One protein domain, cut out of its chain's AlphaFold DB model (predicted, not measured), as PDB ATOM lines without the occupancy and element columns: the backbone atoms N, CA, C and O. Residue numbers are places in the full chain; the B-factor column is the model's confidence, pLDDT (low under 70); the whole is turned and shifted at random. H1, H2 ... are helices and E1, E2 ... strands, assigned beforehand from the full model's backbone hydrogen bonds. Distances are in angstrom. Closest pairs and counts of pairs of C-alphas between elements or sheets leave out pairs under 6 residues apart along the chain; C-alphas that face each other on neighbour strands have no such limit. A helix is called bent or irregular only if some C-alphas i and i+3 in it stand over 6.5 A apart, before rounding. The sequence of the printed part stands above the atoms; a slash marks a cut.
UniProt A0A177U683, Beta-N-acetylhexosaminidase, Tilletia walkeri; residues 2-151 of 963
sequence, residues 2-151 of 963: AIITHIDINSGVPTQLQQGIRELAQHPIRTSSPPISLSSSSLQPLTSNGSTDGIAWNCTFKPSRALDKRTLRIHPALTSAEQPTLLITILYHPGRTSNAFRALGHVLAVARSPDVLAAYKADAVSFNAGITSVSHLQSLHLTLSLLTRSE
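What this domain is: This is residues 2 to 151 of the 963 residues of the protein "Beta-N-acetylhexosaminidase" of Tilletia walkeri (UniProt A0A177U683). A strongly twisted sheet of six strands curls round the helix H2, and H1 and H4 lie over the same face as H2, H1 at the E2 edge and H4 over E4 and E5; the opposite face has no named helix. H3 folds back on H4 as a helical hairpin, at the end of H2 where residue 110 lies, and only grazes the sheet. The printed part has 150 residues with four named helices and six named strands, in the order E1 H1 E2 E3 E4 E5 H2 H3 H4 E6. The sheet is mixed, with the order E2 E1 E3 E5 E4 E6, and the class is mixed, helices and strands. The whole is compact, with a radius of gyration of the C-alphas of 15.7 A, yet elongated in outline, with spans of 50 by 28 by 27 A.

How they stand to each other: E1, residues 2 to 8, is parallel to E3, residues 54 to 63, with N 6 and O 57 at 2.7 A. E1, H1 with residues 15 to 26, and E2 with residues 36 to 39 form a strand-helix-strand unit, two parallel neighbour strands with a helix between them, and its crossover is right-handed. E2 is an edge strand, and N 37 and O 5 are 2.9 A apart. H1 is on the sheet at a height of 8.8 A, over a local plane fitted to just 6 C-alphas; its closest C-alphas to E2 are those of Ala 25 and Ile 36, 5.2 A apart. E3 is parallel to E5, residues 86 to 92, with N 88 and O 58 at 2.7 A. E4, residues 71 to 78, and E5 form an antiparallel hairpin, with N 77 and O 87 at 2.8 A. The other edge strand, E6, residues 149 to 151, is antiparallel to E4, with N 74 and O 149 at 2.8 A. The sheet curls round H2, residues 98 to 110; the closest C-alphas of H2 and E4 are those of Asn 99 and Leu 72, 5.8 A apart. H1 and H2 are near each other, with 7 pairs of C-alphas within 10 A. H4, residues 138 to 147, runs along the strands, at 2 degrees to E4 on the local plane, and its height over the sheet is 10.1 A. H1, H2 and H4 on the same face make two layers, helices on one face of a sheet. H2, with residues 106 to 110 alone, touches H4 at a shallow tilt of 22 degrees, opposite ways; their closest C-alphas are those of Val 107 and Leu 147, 6.4 A apart. H3, residues 114 to 128, touches H4 in the helical hairpin, at a shallow tilt of 31 degrees, opposite ways, with the C-alphas of Ala 119 and Ser 139 closest at 4.5 A. In H2, H3 and H4 each O i to N i+4 pair is within hydrogen-bond range; in H1 6 of 8 are.

Where its parts are: E1 begins at C-alpha 2, (27.475, 24.895, 72.789), and is 18.9 A long. H1 measures 17.7 A and is irregular, with C-alphas 16 and 19 at 7.2 A. E2 measures 10.0 A, E3 29.0 A, E4 23.7 A and E5 19.3 A. H2 begins at C-alpha 98, (14.407, 4.749, 83.907), and is 18.6 A long; H3 measures 21.4 A and H4 14.1 A. E6, 6.6 A long, ends at C-alpha 151, (10.890, 3.533, 71.760).

The domain as a whole: The two C-alphas farthest apart are those of Gly 95 and Ala 129, at 49.6 A. The printed part has no cut. The link from E2 to E3, residues 40 to 53, is long. The mean pLDDT of the printed part is 77.4, and 45 residues are under 70, among them residues 39 to 56, 79 to 85 and 124 to 136.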
ATOM      1  N   ALA A   2      27.887  25.986  71.909       58.34
ATOM      2  CA  ALA A   2      27.475  24.895  72.789       58.34
ATOM      3  C   ALA A   2      25.940  24.840  72.848       58.34
ATOM      4  O   ALA A   2      25.299  25.850  73.124       58.34
ATOM      5  N   ILE A   3      25.343  23.676  72.588       70.38
ATOM      6  CA  ILE A   3      23.910  23.468  72.828       70.38
ATOM      7  C   ILE A   3      23.734  23.237  74.332       70.38
ATOM      8  O   ILE A   3      24.397  22.368  74.904       70.38
ATOM      9  N   ILE A   4      22.893  24.051  74.971       72.81
ATOM     10  CA  ILE A   4      22.600  23.961  76.403       72.81
ATOM     11  C   ILE A   4      21.155  23.489  76.550       72.81
ATOM     12  O   ILE A   4      20.215  24.150  76.101       72.81
ATOM     13  N   THR A   5      20.971  22.339  77.197       78.50
ATOM     14  CA  THR A   5      19.644  21.812  77.515       78.50
ATOM     15  C   THR A   5      19.185  22.399  78.847       78.50
ATOM     16  O   THR A   5      19.705  22.068  79.910       78.50
ATOM     17  N   HIS A   6      18.216  23.304  78.793       80.19
ATOM     18  CA  HIS A   6      17.569  23.895  79.952       80.19
ATOM     19  C   HIS A   6      16.434  23.002  80.455       80.19
ATOM     20  O   HIS A   6      15.598  22.522  79.687       80.19
ATOM     21  N   ILE A   7      16.387  22.802  81.770       80.94
ATOM     22  CA  ILE A   7      15.338  22.041  82.445       80.94
ATOM     23  C   ILE A   7      14.755  22.915  83.560       80.94
ATOM     24  O   ILE A   7      15.462  23.310  84.493       80.94
ATOM     25  N   ASP A   8      13.459  23.226  83.469       77.50
ATOM     26  CA  ASP A   8      12.725  23.870  84.564       77.50
ATOM     27  C   ASP A   8      12.369  22.815  85.615       77.50
ATOM     28  O   ASP A   8      11.447  22.016  85.440       77.50
ATOM     29  N   ILE A   9      13.114  22.810  86.721       77.00
ATOM     30  CA  ILE A   9      12.913  21.836  87.801       77.00
ATOM     31  C   ILE A   9      11.600  22.085  88.551       77.00
ATOM     32  O   ILE A   9      11.007  21.142  89.071       77.00
ATOM     33  N   ASN A  10      11.159  23.340  88.653       67.31
ATOM     34  CA  ASN A  10      10.067  23.721  89.545       67.31
ATOM     35  C   ASN A  10       8.693  23.443  88.933       67.31
ATOM     36  O   ASN A  10       7.774  23.090  89.668       67.31
ATOM     37  N   SER A  11       8.552  23.599  87.613       67.25
ATOM     38  CA  SER A  11       7.276  23.394  86.913       67.25
ATOM     39  C   SER A  11       7.289  22.235  85.904       67.25
ATOM     40  O   SER A  11       6.230  21.711  85.554       67.25
ATOM     41  N   GLY A  12       8.473  21.798  85.454       70.31
ATOM     42  CA  GLY A  12       8.638  20.848  84.348       70.31
ATOM     43  C   GLY A  12       9.111  19.443  84.730       70.31
ATOM     44  O   GLY A  12       9.140  18.573  83.857       70.31
ATOM     45  N   VAL A  13       9.480  19.200  85.996       83.88
ATOM     46  CA  VAL A  13      10.049  17.921  86.461       83.88
ATOM     47  C   VAL A  13       9.248  17.349  87.642       83.88
ATOM     48  O   VAL A  13       9.239  17.947  88.724       83.88
ATOM     49  N   PRO A  14       8.639  16.156  87.495       88.00
ATOM     50  CA  PRO A  14       7.994  15.443  88.596       88.00
ATOM     51  C   PRO A  14       8.946  15.194  89.770       88.00
ATOM     52  O   PRO A  14      10.117  14.874  89.562       88.00
ATOM     53  N   THR A  15       8.447  15.271  91.008       87.69
ATOM     54  CA  THR A  15       9.251  15.183  92.246       87.69
ATOM     55  C   THR A  15      10.206  13.985  92.275       87.69
ATOM     56  O   THR A  15      11.340  14.120  92.722       87.69
ATOM     57  N   GLN A  16       9.777  12.839  91.737       88.56
ATOM     58  CA  GLN A  16      10.565  11.601  91.678       88.56
ATOM     59  C   GLN A  16      11.841  11.717  90.823       88.56
ATOM     60  O   GLN A  16      12.802  11.003  91.079       88.56
ATOM     61  N   LEU A  17      11.876  12.619  89.836       93.06
ATOM     62  CA  LEU A  17      13.026  12.814  88.944       93.06
ATOM     63  C   LEU A  17      13.925  13.984  89.367       93.06
ATOM     64  O   LEU A  17      15.071  14.067  88.929       93.06
ATOM     65  N   GLN A  18      13.432  14.899  90.213       92.00
ATOM     66  CA  GLN A  18      14.132  16.152  90.527       92.00
ATOM     67  C   GLN A  18      15.529  15.925  91.103       92.00
ATOM     68  O   GLN A  18      16.467  16.626  90.725       92.00
ATOM     69  N   GLN A  19      15.679  14.956  92.008       93.25
ATOM     70  CA  GLN A  19      16.973  14.666  92.622       93.25
ATOM     71  C   GLN A  19      17.962  14.105  91.591       93.25
ATOM     72  O   GLN A  19      19.070  14.623  91.484       93.25
ATOM     73  N   GLY A  20      17.534  13.138  90.770       94.94
ATOM     74  CA  GLY A  20      18.371  12.547  89.723       94.94
ATOM     75  C   GLY A  20      18.798  13.558  88.659       94.94
ATOM     76  O   GLY A  20      19.956  13.577  88.253       94.94
ATOM     77  N   ILE A  21      17.907  14.465  88.247       93.69
ATOM     78  CA  ILE A  21      18.253  15.525  87.286       93.69
ATOM     79  C   ILE A  21      19.253  16.525  87.885       93.69
ATOM     80  O   ILE A  21      20.200  16.918  87.202       93.69
ATOM     81  N   ARG A  22      19.085  16.920  89.156       92.81
ATOM     82  CA  ARG A  22      20.060  17.788  89.845       92.81
ATOM     83  C   ARG A  22      21.431  17.131  89.931       92.81
ATOM     84  O   ARG A  22      22.427  17.794  89.660       92.81
ATOM     85  N   GLU A  23      21.465  15.846  90.261       94.75
ATOM     86  CA  GLU A  23      22.696  15.062  90.333       94.75
ATOM     87  C   GLU A  23      23.422  15.024  88.978       94.75
ATOM     88  O   GLU A  23      24.613  15.320  88.899       94.75
ATOM     89  N   LEU A  24      22.707  14.728  87.888       93.00
ATOM     90  CA  LEU A  24      23.287  14.710  86.540       93.00
ATOM     91  C   LEU A  24      23.833  16.084  86.125       93.00
ATOM     92  O   LEU A  24      24.902  16.165  85.524       93.00
ATOM     93  N   ALA A  25      23.144  17.172  86.482       89.56
ATOM     94  CA  ALA A  25      23.601  18.530  86.187       89.56
ATOM     95  C   ALA A  25      24.875  18.925  86.961       89.56
ATOM     96  O   ALA A  25      25.687  19.697  86.450       89.56
ATOM     97  N   GLN A  26      25.069  18.396  88.174       90.19
ATOM     98  CA  GLN A  26      26.259  18.645  89.001       90.19
ATOM     99  C   GLN A  26      27.494  17.862  88.536       90.19
ATOM    100  O   GLN A  26      28.619  18.240  88.866       90.19
ATOM    101  N   HIS A  27      27.299  16.804  87.748       88.44
ATOM    102  CA  HIS A  27      28.362  15.927  87.262       88.44
ATOM    103  C   HIS A  27      28.467  15.936  85.728       88.44
ATOM    104  O   HIS A  27      28.274  14.895  85.093       88.44
ATOM    105  N   PRO A  28      28.792  17.086  85.102       81.12
ATOM    106  CA  PRO A  28      28.971  17.141  83.662       81.12
ATOM    107  C   PRO A  28      30.190  16.308  83.243       81.12
ATOM    108  O   PRO A  28      31.260  16.394  83.843       81.12
ATOM    109  N   ILE A  29      30.043  15.534  82.168       78.25
ATOM    110  CA  ILE A  29      31.122  14.697  81.612       78.25
ATOM    111  C   ILE A  29      32.295  15.555  81.097       78.25
ATOM    112  O   ILE A  29      33.438  15.107  81.063       78.25
ATOM    113  N   ARG A  30      32.022  16.804  80.693       73.88
ATOM    114  CA  ARG A  30      32.971  17.739  80.064       73.88
ATOM    115  C   ARG A  30      32.993  19.070  80.815       73.88
ATOM    116  O   ARG A  30      31.979  19.490  81.362       73.88
ATOM    117  N   THR A  31      34.135  19.755  80.806       61.97
ATOM    118  CA  THR A  31      34.366  20.992  81.579       61.97
ATOM    119  C   THR A  31      33.793  22.265  80.936       61.97
ATOM    120  O   THR A  31      33.663  23.282  81.614       61.97
ATOM    121  N   SER A  32      33.447  22.242  79.645       57.41
ATOM    122  CA  SER A  32      32.973  23.404  78.884       57.41
ATOM    123  C   SER A  32      31.460  23.618  79.009       57.41
ATOM    124  O   SER A  32      30.706  23.165  78.155       57.41
ATOM    125  N   SER A  33      31.038  24.355  80.044       57.62
ATOM    126  CA  SER A  33      29.636  24.643  80.415       57.62
ATOM    127  C   SER A  33      28.768  23.387  80.627       57.62
ATOM    128  O   SER A  33      28.809  22.440  79.842       57.62
ATOM    129  N   PRO A  34      27.943  23.329  81.684       59.91
ATOM    130  CA  PRO A  34      27.160  22.130  81.945       59.91
ATOM    131  C   PRO A  34      26.184  21.871  80.778       59.91
ATOM    132  O   PRO A  34      25.515  22.804  80.326       59.91
ATOM    133  N   PRO A  35      26.086  20.624  80.268       71.12
ATOM    134  CA  PRO A  35      25.153  20.284  79.195       71.12
ATOM    135  C   PRO A  35      23.693  20.419  79.651       71.12
ATOM    136  O   PRO A  35      22.812  20.628  78.824       71.12
ATOM    137  N   ILE A  36      23.460  20.332  80.966       76.81
ATOM    138  CA  ILE A  36      22.169  20.527  81.618       76.81
ATOM    139  C   ILE A  36      22.234  21.810  82.450       76.81
ATOM    140  O   ILE A  36      23.045  21.916  83.369       76.81
ATOM    141  N   SER A  37      21.352  22.763  82.164       80.12
ATOM    142  CA  SER A  37      21.182  23.984  82.952       80.12
ATOM    143  C   SER A  37      19.843  23.967  83.681       80.12
ATOM    144  O   SER A  37      18.808  23.634  83.105       80.12
ATOM    145  N   LEU A  38      19.863  24.328  84.961       79.88
ATOM    146  CA  LEU A  38      18.703  24.285  85.846       79.88
ATOM    147  C   LEU A  38      18.228  25.711  86.135       79.88
ATOM    148  O   LEU A  38      19.024  26.545  86.563       79.88
ATOM    149  N   SER A  39      16.939  25.995  85.929       69.62
ATOM    150  CA  SER A  39      16.363  27.321  86.209       69.62
ATOM    151  C   SER A  39      15.052  27.229  86.989       69.62
ATOM    152  O   SER A  39      14.312  26.256  86.856       69.62
ATOM    153  N   SER A  40      14.791  28.237  87.829       51.00
ATOM    154  CA  SER A  40      13.586  28.357  88.665       51.00
ATOM    155  C   SER A  40      12.532  29.314  88.101       51.00
ATOM    156  O   SER A  40      11.499  29.525  88.733       51.00
ATOM    157  N   SER A  41      12.820  29.941  86.962       49.00
ATOM    158  CA  SER A  41      11.997  30.946  86.289       49.00
ATOM    159  C   SER A  41      11.817  30.544  84.832       49.00
ATOM    160  O   SER A  41      12.794  30.126  84.215       49.00
ATOM    161  N   SER A  42      10.623  30.740  84.265       45.22
ATOM    162  CA  SER A  42      10.381  30.634  82.821       45.22
ATOM    163  C   SER A  42      11.410  31.492  82.075       45.22
ATOM    164  O   SER A  42      11.352  32.722  82.141       45.22
ATOM    165  N   LEU A  43      12.403  30.853  81.455       46.09
ATOM    166  CA  LEU A  43      13.505  31.548  80.799       46.09
ATOM    167  C   LEU A  43      12.971  32.413  79.660       46.09
ATOM    168  O   LEU A  43      12.200  31.948  78.820       46.09
ATOM    169  N   GLN A  44      13.403  33.674  79.641       42.22
ATOM    170  CA  GLN A  44      13.239  34.508  78.464       42.22
ATOM    171  C   GLN A  44      14.101  33.944  77.325       42.22
ATOM    172  O   GLN A  44      15.232  33.518  77.574       42.22
ATOM    173  N   PRO A  45      13.590  33.943  76.085       39.81
ATOM    174  CA  PRO A  45      14.389  33.615  74.915       39.81
ATOM    175  C   PRO A  45      15.612  34.533  74.859       39.81
ATOM    176  O   PRO A  45      15.525  35.715  75.192       39.81
ATOM    177  N   LEU A  46      16.760  33.983  74.460       38.50
ATOM    178  CA  LEU A  46      18.001  34.734  74.273       38.50
ATOM    179  C   LEU A  46      17.785  35.826  73.212       38.50
ATOM    180  O   LEU A  46      17.952  35.605  72.015       38.50
ATOM    181  N   THR A  47      17.397  37.023  73.647       34.69
ATOM    182  CA  THR A  47      17.341  38.209  72.797       34.69
ATOM    183  C   THR A  47      18.752  38.742  72.588       34.69
ATOM    184  O   THR A  47      19.391  39.173  73.546       34.69
ATOM    185  N   SER A  48      19.219  38.682  71.340       33.44
ATOM    186  CA  SER A  48      20.015  39.660  70.570       33.44
ATOM    187  C   SER A  48      20.966  40.672  71.248       33.44
ATOM    188  O   SER A  48      21.265  41.686  70.626       33.44
ATOM    189  N   ASN A  49      21.493  40.445  72.450       30.38
ATOM    190  CA  ASN A  49      22.491  41.324  73.067       30.38
ATOM    191  C   ASN A  49      23.774  40.546  73.398       30.38
ATOM    192  O   ASN A  49      24.012  40.131  74.526       30.38
ATOM    193  N   GLY A  50      24.631  40.391  72.387       34.81
ATOM    194  CA  GLY A  50      26.081  40.518  72.566       34.81
ATOM    195  C   GLY A  50      26.912  39.319  73.041       34.81
ATOM    196  O   GLY A  50      28.132  39.444  72.998       34.81
ATOM    197  N   SER A  51      26.346  38.165  73.422       33.72
ATOM    198  CA  SER A  51      27.139  36.925  73.576       33.72
ATOM    199  C   SER A  51      26.577  35.787  72.719       33.72
ATOM    200  O   SER A  51      25.676  35.048  73.113       33.72
ATOM    201  N   THR A  52      27.097  35.675  71.504       39.94
ATOM    202  CA  THR A  52      26.730  34.685  70.487       39.94
ATOM    203  C   THR A  52      27.444  33.355  70.716       39.94
ATOM    204  O   THR A  52      28.472  33.130  70.086       39.94
ATOM    205  N   ASP A  53      26.948  32.457  71.578       44.19
ATOM    206  CA  ASP A  53      27.529  31.099  71.580       44.19
ATOM    207  C   ASP A  53      26.679  29.917  72.088       44.19
ATOM    208  O   ASP A  53      27.212  28.806  72.191       44.19
ATOM    209  N   GLY A  54      25.369  30.079  72.337       51.25
ATOM    210  CA  GLY A  54      24.531  28.972  72.822       51.25
ATOM    211  C   GLY A  54      23.099  28.927  72.289       51.25
ATOM    212  O   GLY A  54      22.480  29.963  72.068       51.25
ATOM    213  N   ILE A  55      22.587  27.707  72.093       62.09
ATOM    214  CA  ILE A  55      21.209  27.411  71.664       62.09
ATOM    215  C   ILE A  55      20.499  26.715  72.821       62.09
ATOM    216  O   ILE A  55      21.010  25.720  73.338       62.09
ATOM    217  N   ALA A  56      19.353  27.256  73.234       66.88
ATOM    218  CA  ALA A  56      18.591  26.773  74.379       66.88
ATOM    219  C   ALA A  56      17.535  25.745  73.949       66.88
ATOM    220  O   ALA A  56      16.648  26.052  73.150       66.88
ATOM    221  N   TRP A  57      17.619  24.531  74.494       81.69
ATOM    222  CA  TRP A  57      16.579  23.505  74.367       81.69
ATOM    223  C   TRP A  57      15.855  23.356  75.698       81.69
ATOM    224  O   TRP A  57      16.501  23.078  76.700       81.69
ATOM    225  N   ASN A  58      14.534  23.503  75.722       84.44
ATOM    226  CA  ASN A  58      13.743  23.380  76.944       84.44
ATOM    227  C   ASN A  58      13.181  21.965  77.057       84.44
ATOM    228  O   ASN A  58      12.347  21.578  76.248       84.44
ATOM    229  N   CYS A  59      13.600  21.197  78.058       89.38
ATOM    230  CA  CYS A  59      13.098  19.844  78.278       89.38
ATOM    231  C   CYS A  59      12.041  19.810  79.392       89.38
ATOM    232  O   CYS A  59      12.228  20.401  80.458       89.38
ATOM    233  N   THR A  60      10.935  19.104  79.151       91.00
ATOM    234  CA  THR A  60       9.853  18.888  80.122       91.00
ATOM    235  C   THR A  60       9.495  17.410  80.215       91.00
ATOM    236  O   THR A  60       9.536  16.686  79.221       91.00
ATOM    237  N   PHE A  61       9.131  16.953  81.414       93.19
ATOM    238  CA  PHE A  61       8.851  15.550  81.707       93.19
ATOM    239  C   PHE A  61       7.380  15.377  82.085       93.19
ATOM    240  O   PHE A  61       6.895  15.995  83.034       93.19
ATOM    241  N   LYS A  62       6.669  14.515  81.357       92.38
ATOM    242  CA  LYS A  62       5.228  14.293  81.495       92.38
ATOM    243  C   LYS A  62       4.947  12.806  81.770       92.38
ATOM    244  O   LYS A  62       5.008  11.996  80.846       92.38
ATOM    245  N   PRO A  63       4.686  12.416  83.032       92.00
ATOM    246  CA  PRO A  63       4.304  11.048  83.348       92.00
ATOM    247  C   PRO A  63       2.864  10.793  82.887       92.00
ATOM    248  O   PRO A  63       1.981  11.579  83.209       92.00
ATOM    249  N   SER A  64       2.610   9.692  82.179       90.56
ATOM    250  CA  SER A  64       1.260   9.283  81.767       90.56
ATOM    251  C   SER A  64       1.039   7.797  82.040       90.56
ATOM    252  O   SER A  64       1.843   6.961  81.627       90.56
ATOM    253  N   ARG A  65      -0.054   7.456  82.736       89.75
ATOM    254  CA  ARG A  65      -0.477   6.057  82.948       89.75
ATOM    255  C   ARG A  65      -1.154   5.445  81.719       89.75
ATOM    256  O   ARG A  65      -1.258   4.228  81.648       89.75
ATOM    257  N   ALA A  66      -1.575   6.275  80.763       87.94
ATOM    258  CA  ALA A  66      -2.098   5.818  79.478       87.94
ATOM    259  C   ALA A  66      -0.991   5.258  78.564       87.94
ATOM    260  O   ALA A  66      -1.275   4.516  77.631       87.94
ATOM    261  N   LEU A  67       0.277   5.593  78.832       90.56
ATOM    262  CA  LEU A  67       1.415   5.026  78.120       90.56
ATOM    263  C   LEU A  67       1.770   3.645  78.686       90.56
ATOM    264  O   LEU A  67       1.893   3.486  79.898       90.56
ATOM    265  N   ASP A  68       2.023   2.664  77.819       93.31
ATOM    266  CA  ASP A  68       2.548   1.366  78.251       93.31
ATOM    267  C   ASP A  68       3.843   1.520  79.078       93.31
ATOM    268  O   ASP A  68       4.722   2.331  78.763       93.31
ATOM    269  N   LYS A  69       3.981   0.702  80.131       94.00
ATOM    270  CA  LYS A  69       5.076   0.796  81.110       94.00
ATOM    271  C   LYS A  69       6.467   0.697  80.476       94.00
ATOM    272  O   LYS A  69       7.416   1.263  81.016       94.00
ATOM    273  N   ARG A  70       6.608  -0.017  79.356       95.38
ATOM    274  CA  ARG A  70       7.876  -0.246  78.646       95.38
ATOM    275  C   ARG A  70       8.122   0.759  77.524       95.38
ATOM    276  O   ARG A  70       9.167   0.694  76.884       95.38
ATOM    277  N   THR A  71       7.215   1.707  77.314       95.75
ATOM    278  CA  THR A  71       7.300   2.689  76.231       95.75
ATOM    279  C   THR A  71       7.828   4.034  76.733       95.75
ATOM    280  O   THR A  71       7.590   4.438  77.876       95.75
ATOM    281  N   LEU A  72       8.571   4.736  75.877       96.19
ATOM    282  CA  LEU A  72       8.972   6.132  76.055       96.19
ATOM    283  C   LEU A  72       8.769   6.894  74.747       96.19
ATOM    284  O   LEU A  72       8.894   6.316  73.664       96.19
ATOM    285  N   ARG A  73       8.466   8.192  74.837       95.88
ATOM    286  CA  ARG A  73       8.343   9.060  73.658       95.88
ATOM    287  C   ARG A  73       8.994  10.417  73.896       95.88
ATOM    288  O   ARG A  73       8.868  10.993  74.976       95.88
ATOM    289  N   ILE A  74       9.663  10.924  72.869       95.31
ATOM    290  CA  ILE A  74      10.316  12.230  72.813       95.31
ATOM    291  C   ILE A  74       9.650  13.008  71.685       95.31
ATOM    292  O   ILE A  74       9.718  12.610  70.521       95.31
ATOM    293  N   HIS A  75       8.993  14.109  72.036       92.31
ATOM    294  CA  HIS A  75       8.279  14.952  71.087       92.31
ATOM    295  C   HIS A  75       8.818  16.388  71.134       92.31
ATOM    296  O   HIS A  75       8.537  17.115  72.096       92.31
ATOM    297  N   PRO A  76       9.621  16.800  70.141       89.81
ATOM    298  CA  PRO A  76      10.098  18.166  70.026       89.81
ATOM    299  C   PRO A  76       9.085  19.054  69.276       89.81
ATOM    300  O   PRO A  76       8.547  18.669  68.242       89.81
ATOM    301  N   ALA A  77       8.853  20.267  69.772       84.25
ATOM    302  CA  ALA A  77       7.950  21.257  69.187       84.25
ATOM    303  C   ALA A  77       8.532  22.678  69.287       84.25
ATOM    304  O   ALA A  77       9.350  22.978  70.156       84.25
ATOM    305  N   LEU A  78       8.096  23.573  68.399       76.19
ATOM    306  CA  LEU A  78       8.480  24.988  68.412       76.19
ATOM    307  C   LEU A  78       7.456  25.817  69.190       76.19
ATOM    308  O   LEU A  78       6.257  25.697  68.960       76.19
ATOM    309  N   THR A  79       7.927  26.694  70.078       66.31
ATOM    310  CA  THR A  79       7.052  27.506  70.942       66.31
ATOM    311  C   THR A  79       6.392  28.700  70.240       66.31
ATOM    312  O   THR A  79       5.270  29.054  70.591       66.31
ATOM    313  N   SER A  80       7.060  29.359  69.281       61.91
ATOM    314  CA  SER A  80       6.478  30.445  68.468       61.91
ATOM    315  C   SER A  80       7.276  30.711  67.181       61.91
ATOM    316  O   SER A  80       8.444  30.333  67.079       61.91
ATOM    317  N   ALA A  81       6.652  31.386  66.207       53.97
ATOM    318  CA  ALA A  81       7.284  31.781  64.942       53.97
ATOM    319  C   ALA A  81       8.218  33.006  65.063       53.97
ATOM    320  O   ALA A  81       9.078  33.197  64.207       53.97
ATOM    321  N   GLU A  82       8.059  33.830  66.107       47.53
ATOM    322  CA  GLU A  82       8.795  35.094  66.279       47.53
ATOM    323  C   GLU A  82      10.066  34.940  67.135       47.53
ATOM    324  O   GLU A  82      11.047  35.648  66.914       47.53
ATOM    325  N   GLN A  83      10.075  34.001  68.093       55.94
ATOM    326  CA  GLN A  83      11.228  33.663  68.942       55.94
ATOM    327  C   GLN A  83      11.288  32.140  69.152       55.94
ATOM    328  O   GLN A  83      10.764  31.624  70.146       55.94
ATOM    329  N   PRO A  84      11.887  31.394  68.207       59.69
ATOM    330  CA  PRO A  84      11.839  29.939  68.212       59.69
ATOM    331  C   PRO A  84      12.670  29.377  69.368       59.69
ATOM    332  O   PRO A  84      13.896  29.440  69.358       59.69
ATOM    333  N   THR A  85      11.998  28.801  70.362       67.56
ATOM    334  CA  THR A  85      12.638  27.931  71.352       67.56
ATOM    335  C   THR A  85      12.163  26.508  71.111       67.56
ATOM    336  O   THR A  85      10.980  26.277  70.850       67.56
ATOM    337  N   LEU A  86      13.090  25.555  71.170       78.88
ATOM    338  CA  LEU A  86      12.770  24.146  71.010       78.88
ATOM    339  C   LEU A  86      12.285  23.587  72.349       78.88
ATOM    340  O   LEU A  86      13.063  23.499  73.300       78.88
ATOM    341  N   LEU A  87      11.007  23.228  72.424       86.06
ATOM    342  CA  LEU A  87      10.404  22.547  73.564       86.06
ATOM    343  C   LEU A  87      10.419  21.039  73.313       86.06
ATOM    344  O   LEU A  87       9.797  20.556  72.376       86.06
ATOM    345  N   ILE A  88      11.104  20.289  74.165       91.38
ATOM    346  CA  ILE A  88      11.222  18.834  74.101       91.38
ATOM    347  C   ILE A  88      10.355  18.242  75.209       91.38
ATOM    348  O   ILE A  88      10.645  18.413  76.396       91.38
ATOM    349  N   THR A  89       9.293  17.538  74.830       92.00
ATOM    350  CA  THR A  89       8.395  16.854  75.766       92.00
ATOM    351  C   THR A  89       8.762  15.379  75.847       92.00
ATOM    352  O   THR A  89       8.714  14.670  74.844       92.00
ATOM    353  N   ILE A  90       9.124  14.910  77.041       94.88
ATOM    354  CA  ILE A  90       9.410  13.502  77.331       94.88
ATOM    355  C   ILE A  90       8.190  12.882  78.008       94.88
ATOM    356  O   ILE A  90       7.845  13.250  79.134       94.88
ATOM    357  N   LEU A  91       7.567  11.916  77.337       94.50
ATOM    358  CA  LEU A  91       6.463  11.113  77.853       94.50
ATOM    359  C   LEU A  91       6.979   9.749  78.312       94.50
ATOM    360  O   LEU A  91       7.696   9.059  77.584       94.50
ATOM    361  N   TYR A  92       6.596   9.357  79.522       95.12
ATOM    362  CA  TYR A  92       6.995   8.087  80.122       95.12
ATOM    363  C   TYR A  92       5.933   7.598  81.110       95.12
ATOM    364  O   TYR A  92       5.122   8.378  81.608       95.12
ATOM    365  N   HIS A  93       5.956   6.307  81.434       94.62
ATOM    366  CA  HIS A  93       5.076   5.758  82.458       94.62
ATOM    367  C   HIS A  93       5.671   5.965  83.868       94.62
ATOM    368  O   HIS A  93       6.833   5.606  84.096       94.62
ATOM    369  N   PRO A  94       4.904   6.452  84.867       91.94
ATOM    370  CA  PRO A  94       5.428   6.740  86.212       91.94
ATOM    371  C   PRO A  94       5.987   5.506  86.944       91.94
ATOM    372  O   PRO A  94       6.846   5.629  87.808       91.94
ATOM    373  N   GLY A  95       5.540   4.302  86.579       91.50
ATOM    374  CA  GLY A  95       6.062   3.038  87.112       91.50
ATOM    375  C   GLY A  95       7.406   2.570  86.528       91.50
ATOM    376  O   GLY A  95       7.863   1.495  86.912       91.50
ATOM    377  N   ARG A  96       8.013   3.306  85.584       94.19
ATOM    378  CA  ARG A  96       9.333   3.001  84.999       94.19
ATOM    379  C   ARG A  96      10.094   4.297  84.701       94.19
ATOM    380  O   ARG A  96      10.255   4.705  83.554       94.19
ATOM    381  N   THR A  97      10.570   4.958  85.752       95.31
ATOM    382  CA  THR A  97      11.296   6.239  85.661       95.31
ATOM    383  C   THR A  97      12.603   6.153  84.868       95.31
ATOM    384  O   THR A  97      13.015   7.155  84.289       95.31
ATOM    385  N   SER A  98      13.218   4.968  84.746       96.38
ATOM    386  CA  SER A  98      14.407   4.749  83.907       96.38
ATOM    387  C   SER A  98      14.190   5.170  82.445       96.38
ATOM    388  O   SER A  98      15.117   5.650  81.795       96.38
ATOM    389  N   ASN A  99      12.955   5.082  81.936       97.00
ATOM    390  CA  ASN A  99      12.598   5.531  80.588       97.00
ATOM    391  C   ASN A  99      12.728   7.054  80.420       97.00
ATOM    392  O   ASN A  99      13.117   7.523  79.351       97.00
ATOM    393  N   ALA A 100      12.456   7.834  81.472       96.81
ATOM    394  CA  ALA A 100      12.650   9.282  81.450       96.81
ATOM    395  C   ALA A 100      14.140   9.646  81.347       96.81
ATOM    396  O   ALA A 100      14.509  10.541  80.585       96.81
ATOM    397  N   PHE A 101      15.004   8.932  82.075       97.44
ATOM    398  CA  PHE A 101      16.451   9.143  82.013       97.44
ATOM    399  C   PHE A 101      17.051   8.674  80.682       97.44
ATOM    400  O   PHE A 101      17.882   9.390  80.128       97.44
ATOM    401  N   ARG A 102      16.572   7.560  80.108       97.12
ATOM    402  CA  ARG A 102      16.950   7.136  78.749       97.12
ATOM    403  C   ARG A 102      16.598   8.185  77.700       97.12
ATOM    404  O   ARG A 102      17.422   8.520  76.853       97.12
ATOM    405  N   ALA A 103      15.385   8.728  77.776       96.81
ATOM    406  CA  ALA A 103      14.948   9.792  76.884       96.81
ATOM    407  C   ALA A 103      15.847  11.033  77.005       96.81
ATOM    408  O   ALA A 103      16.271  11.587  75.993       96.81
ATOM    409  N   LEU A 104      16.208  11.427  78.233       95.19
ATOM    410  CA  LEU A 104      17.179  12.497  78.463       95.19
ATOM    411  C   LEU A 104      18.555  12.157  77.867       95.19
ATOM    412  O   LEU A 104      19.157  13.012  77.225       95.19
ATOM    413  N   GLY A 105      19.035  10.920  78.014       94.88
ATOM    414  CA  GLY A 105      20.270  10.453  77.383       94.88
ATOM    415  C   GLY A 105      20.250  10.605  75.860       94.88
ATOM    416  O   GLY A 105      21.212  11.109  75.283       94.88
ATOM    417  N   HIS A 106      19.129  10.273  75.210       95.12
ATOM    418  CA  HIS A 106      18.944  10.506  73.772       95.12
ATOM    419  C   HIS A 106      18.984  11.997  73.415       95.12
ATOM    420  O   HIS A 106      19.694  12.384  72.491       95.12
ATOM    421  N   VAL A 107      18.294  12.855  74.175       92.81
ATOM    422  CA  VAL A 107      18.330  14.316  73.966       92.81
ATOM    423  C   VAL A 107      19.760  14.853  74.062       92.81
ATOM    424  O   VAL A 107      20.184  15.631  73.207       92.81
ATOM    425  N   LEU A 108      20.522  14.413  75.066       90.56
ATOM    426  CA  LEU A 108      21.920  14.808  75.244       90.56
ATOM    427  C   LEU A 108      22.815  14.297  74.109       90.56
ATOM    428  O   LEU A 108      23.717  15.019  73.687       90.56
ATOM    429  N   ALA A 109      22.553  13.094  73.592       89.81
ATOM    430  CA  ALA A 109      23.255  12.549  72.434       89.81
ATOM    431  C   ALA A 109      23.020  13.392  71.176       89.81
ATOM    432  O   ALA A 109      23.977  13.813  70.530       89.81
ATOM    433  N   VAL A 110      21.764  13.735  70.873       89.44
ATOM    434  CA  VAL A 110      21.434  14.571  69.704       89.44
ATOM    435  C   VAL A 110      22.007  15.983  69.850       89.44
ATOM    436  O   VAL A 110      22.561  16.516  68.893       89.44
ATOM    437  N   ALA A 111      21.983  16.566  71.055       82.88
ATOM    438  CA  ALA A 111      22.605  17.867  71.341       82.88
ATOM    439  C   ALA A 111      24.124  17.897  71.084       82.88
ATOM    440  O   ALA A 111      24.733  18.969  71.031       82.88
ATOM    441  N   ARG A 112      24.757  16.727  70.969       78.88
ATOM    442  CA  ARG A 112      26.196  16.569  70.748       78.88
ATOM    443  C   ARG A 112      26.534  15.883  69.429       78.88
ATOM    444  O   ARG A 112      27.717  15.736  69.145       78.88
ATOM    445  N   SER A 113      25.539  15.531  68.616       82.88
ATOM    446  CA  SER A 113      25.771  14.948  67.296       82.88
ATOM    447  C   SER A 113      26.631  15.896  66.438       82.88
ATOM    448  O   SER A 113      26.317  17.093  66.355       82.88
ATOM    449  N   PRO A 114      27.701  15.393  65.790       80.00
ATOM    450  CA  PRO A 114      28.516  16.179  64.867       80.00
ATOM    451  C   PRO A 114      27.685  16.842  63.767       80.00
ATOM    452  O   PRO A 114      27.905  18.017  63.477       80.00
ATOM    453  N   ASP A 115      26.687  16.135  63.230       82.06
ATOM    454  CA  ASP A 115      25.820  16.627  62.156       82.06
ATOM    455  C   ASP A 115      24.944  17.785  62.625       82.06
ATOM    456  O   ASP A 115      24.826  18.803  61.944       82.06
ATOM    457  N   VAL A 116      24.384  17.671  63.831       81.94
ATOM    458  CA  VAL A 116      23.593  18.740  64.452       81.94
ATOM    459  C   VAL A 116      24.468  19.972  64.678       81.94
ATOM    460  O   VAL A 116      24.104  21.081  64.285       81.94
ATOM    461  N   LEU A 117      25.661  19.793  65.252       80.25
ATOM    462  CA  LEU A 117      26.600  20.891  65.487       80.25
ATOM    463  C   LEU A 117      27.086  21.534  64.178       80.25
ATOM    464  O   LEU A 117      27.243  22.756  64.123       80.25
ATOM    465  N   ALA A 118      27.326  20.743  63.132       82.69
ATOM    466  CA  ALA A 118      27.719  21.227  61.812       82.69
ATOM    467  C   ALA A 118      26.585  22.009  61.140       82.69
ATOM    468  O   ALA A 118      26.815  23.122  60.664       82.69
ATOM    469  N   ALA A 119      25.357  21.486  61.179       82.00
ATOM    470  CA  ALA A 119      24.186  22.158  60.637       82.00
ATOM    471  C   ALA A 119      23.935  23.499  61.343       82.00
ATOM    472  O   ALA A 119      23.698  24.507  60.681       82.00
ATOM    473  N   TYR A 120      24.063  23.558  62.673       78.44
ATOM    474  CA  TYR A 120      23.922  24.816  63.416       78.44
ATOM    475  C   TYR A 120      25.015  25.839  63.082       78.44
ATOM    476  O   TYR A 120      24.729  27.034  62.992       78.44
ATOM    477  N   LYS A 121      26.257  25.394  62.849       78.06
ATOM    478  CA  LYS A 121      27.332  26.274  62.363       78.06
ATOM    479  C   LYS A 121      27.034  26.803  60.957       78.06
ATOM    480  O   LYS A 121      27.241  27.990  60.714       78.06
ATOM    481  N   ALA A 122      26.546  25.955  60.053       77.88
ATOM    482  CA  ALA A 122      26.186  26.347  58.691       77.88
ATOM    483  C   ALA A 122      25.032  27.364  58.682       77.88
ATOM    484  O   ALA A 122      25.117  28.401  58.024       77.88
ATOM    485  N   ASP A 123      23.996  27.128  59.485       74.75
ATOM    486  CA  ASP A 123      22.866  28.044  59.617       74.75
ATOM    487  C   ASP A 123      23.266  29.385  60.244       74.75
ATOM    488  O   ASP A 123      22.776  30.430  59.815       74.75
ATOM    489  N   ALA A 124      24.206  29.403  61.197       69.31
ATOM    490  CA  ALA A 124      24.744  30.648  61.749       69.31
ATOM    491  C   ALA A 124      25.428  31.519  60.675       69.31
ATOM    492  O   ALA A 124      25.305  32.745  60.697       69.31
ATOM    493  N   VAL A 125      26.103  30.902  59.698       68.06
ATOM    494  CA  VAL A 125      26.671  31.609  58.537       68.06
ATOM    495  C   VAL A 125      25.558  32.149  57.628       68.06
ATOM    496  O   VAL A 125      25.625  33.302  57.203       68.06
ATOM    497  N   SER A 126      24.504  31.365  57.390       64.75
ATOM    498  CA  SER A 126      23.336  31.753  56.578       64.75
ATOM    499  C   SER A 126      22.529  32.912  57.178       64.75
ATOM    500  O   SER A 126      22.096  33.808  56.449       64.75
ATOM    501  N   PHE A 127      22.371  32.950  58.505       62.41
ATOM    502  CA  PHE A 127      21.750  34.074  59.215       62.41
ATOM    503  C   PHE A 127      22.550  35.368  59.056       62.41
ATOM    504  O   PHE A 127      21.976  36.425  58.785       62.41
ATOM    505  N   ASN A 128      23.880  35.283  59.143       60.12
ATOM    506  CA  ASN A 128      24.765  36.423  58.900       60.12
ATOM    507  C   ASN A 128      24.705  36.919  57.439       60.12
ATOM    508  O   ASN A 128      25.049  38.069  57.173       60.12
ATOM    509  N   ALA A 129      24.233  36.084  56.505       57.19
ATOM    510  CA  ALA A 129      24.036  36.415  55.093       57.19
ATOM    511  C   ALA A 129      22.627  36.962  54.755       57.19
ATOM    512  O   ALA A 129      22.344  37.229  53.587       57.19
ATOM    513  N   GLY A 130      21.749  37.170  55.746       54.19
ATOM    514  CA  GLY A 130      20.460  37.855  55.567       54.19
ATOM    515  C   GLY A 130      19.254  36.960  55.254       54.19
ATOM    516  O   GLY A 130      18.210  37.474  54.851       54.19
ATOM    517  N   ILE A 131      19.356  35.640  55.446       55.66
ATOM    518  CA  ILE A 131      18.207  34.720  55.376       55.66
ATOM    519  C   ILE A 131      17.421  34.806  56.697       55.66
ATOM    520  O   ILE A 131      17.981  34.595  57.768       55.66
ATOM    521  N   THR A 132      16.123  35.133  56.633       55.84
ATOM    522  CA  THR A 132      15.306  35.527  57.804       55.84
ATOM    523  C   THR A 132      14.217  34.536  58.229       55.84
ATOM    524  O   THR A 132      13.550  34.787  59.230       55.84
ATOM    525  N   SER A 133      14.014  33.413  57.523       62.50
ATOM    526  CA  SER A 133      12.954  32.452  57.883       62.50
ATOM    527  C   SER A 133      13.487  31.224  58.617       62.50
ATOM    528  O   SER A 133      14.213  30.413  58.044       62.50
ATOM    529  N   VAL A 134      13.032  31.045  59.858       62.25
ATOM    530  CA  VAL A 134      13.352  29.914  60.749       62.25
ATOM    531  C   VAL A 134      12.909  28.566  60.159       62.25
ATOM    532  O   VAL A 134      13.544  27.541  60.390       62.25
ATOM    533  N   SER A 135      11.850  28.561  59.344       61.69
ATOM    534  CA  SER A 135      11.302  27.359  58.698       61.69
ATOM    535  C   SER A 135      12.224  26.717  57.654       61.69
ATOM    536  O   SER A 135      11.953  25.601  57.225       61.69
ATOM    537  N   HIS A 136      13.279  27.414  57.217       65.38
ATOM    538  CA  HIS A 136      14.230  26.926  56.210       65.38
ATOM    539  C   HIS A 136      15.585  26.515  56.804       65.38
ATOM    540  O   HIS A 136      16.504  26.202  56.052       65.38
ATOM    541  N   LEU A 137      15.722  26.525  58.132       72.00
ATOM    542  CA  LEU A 137      16.961  26.147  58.806       72.00
ATOM    543  C   LEU A 137      17.160  24.635  58.757       72.00
ATOM    544  O   LEU A 137      16.370  23.868  59.317       72.00
ATOM    545  N   GLN A 138      18.245  24.210  58.114       76.19
ATOM    546  CA  GLN A 138      18.588  22.798  57.993       76.19
ATOM    547  C   GLN A 138      18.881  22.184  59.368       76.19
ATOM    548  O   GLN A 138      18.469  21.056  59.635       76.19
ATOM    549  N   SER A 139      19.516  22.943  60.269       76.75
ATOM    550  CA  SER A 139      19.782  22.526  61.651       76.75
ATOM    551  C   SER A 139      18.511  22.222  62.419       76.75
ATOM    552  O   SER A 139      18.464  21.240  63.155       76.75
ATOM    553  N   LEU A 140      17.465  23.023  62.228       77.50
ATOM    554  CA  LEU A 140      16.198  22.839  62.916       77.50
ATOM    555  C   LEU A 140      15.474  21.596  62.403       77.50
ATOM    556  O   LEU A 140      15.009  20.798  63.211       77.50
ATOM    557  N   HIS A 141      15.415  21.401  61.083       79.62
ATOM    558  CA  HIS A 141      14.793  20.213  60.501       79.62
ATOM    559  C   HIS A 141      15.508  18.925  60.935       79.62
ATOM    560  O   HIS A 141      14.850  17.987  61.384       79.62
ATOM    561  N   LEU A 142      16.845  18.916  60.888       84.75
ATOM    562  CA  LEU A 142      17.667  17.793  61.344       84.75
ATOM    563  C   LEU A 142      17.514  17.537  62.853       84.75
ATOM    564  O   LEU A 142      17.395  16.400  63.294       84.75
ATOM    565  N   THR A 143      17.484  18.596  63.662       85.56
ATOM    566  CA  THR A 143      17.305  18.470  65.115       85.56
ATOM    567  C   THR A 143      15.932  17.894  65.452       85.56
ATOM    568  O   THR A 143      15.832  16.991  66.279       85.56
ATOM    569  N   LEU A 144      14.869  18.378  64.800       86.31
ATOM    570  CA  LEU A 144      13.512  17.860  64.989       86.31
ATOM    571  C   LEU A 144      13.407  16.389  64.579       86.31
ATOM    572  O   LEU A 144      12.788  15.612  65.307       86.31
ATOM    573  N   SER A 145      14.022  15.992  63.462       86.88
ATOM    574  CA  SER A 145      13.971  14.604  62.992       86.88
ATOM    575  C   SER A 145      14.732  13.642  63.907       86.88
ATOM    576  O   SER A 145      14.220  12.569  64.209       86.88
ATOM    577  N   LEU A 146      15.910  14.031  64.407       88.12
ATOM    578  CA  LEU A 146      16.716  13.195  65.302       88.12
ATOM    579  C   LEU A 146      16.153  13.120  66.731       88.12
ATOM    580  O   LEU A 146      16.327  12.106  67.411       88.12
ATOM    581  N   LEU A 147      15.491  14.181  67.207       90.50
ATOM    582  CA  LEU A 147      14.861  14.207  68.531       90.50
ATOM    583  C   LEU A 147      13.497  13.520  68.566       90.50
ATOM    584  O   LEU A 147      13.153  12.964  69.608       90.50
ATOM    585  N   THR A 148      12.716  13.577  67.484       91.94
ATOM    586  CA  THR A 148      11.412  12.901  67.428       91.94
ATOM    587  C   THR A 148      11.640  11.402  67.470       91.94
ATOM    588  O   THR A 148      12.198  10.820  66.538       91.94
ATOM    589  N   ARG A 149      11.269  10.778  68.588       91.81
ATOM    590  CA  ARG A 149      11.583   9.370  68.803       91.81
ATOM    591  C   ARG A 149      10.625   8.702  69.768       91.81
ATOM    592  O   ARG A 149      10.448   9.152  70.898       91.81
ATOM    593  N   SER A 150      10.090   7.566  69.351       94.62
ATOM    594  CA  SER A 150       9.317   6.660  70.192       94.62
ATOM    595  C   SER A 150      10.030   5.316  70.296       94.62
ATOM    596  O   SER A 150      10.384   4.721  69.277       94.62
ATOM    597  N   GLU A 151      10.238   4.824  71.517       94.88
ATOM    598  CA  GLU A 151      10.890   3.533  71.760       94.88
ATOM    599  C   GLU A 151      10.058   2.642  72.684       94.88
ATOM    600  O   GLU A 151       9.367   3.118  73.587       94.88
TER     601      GLU A 151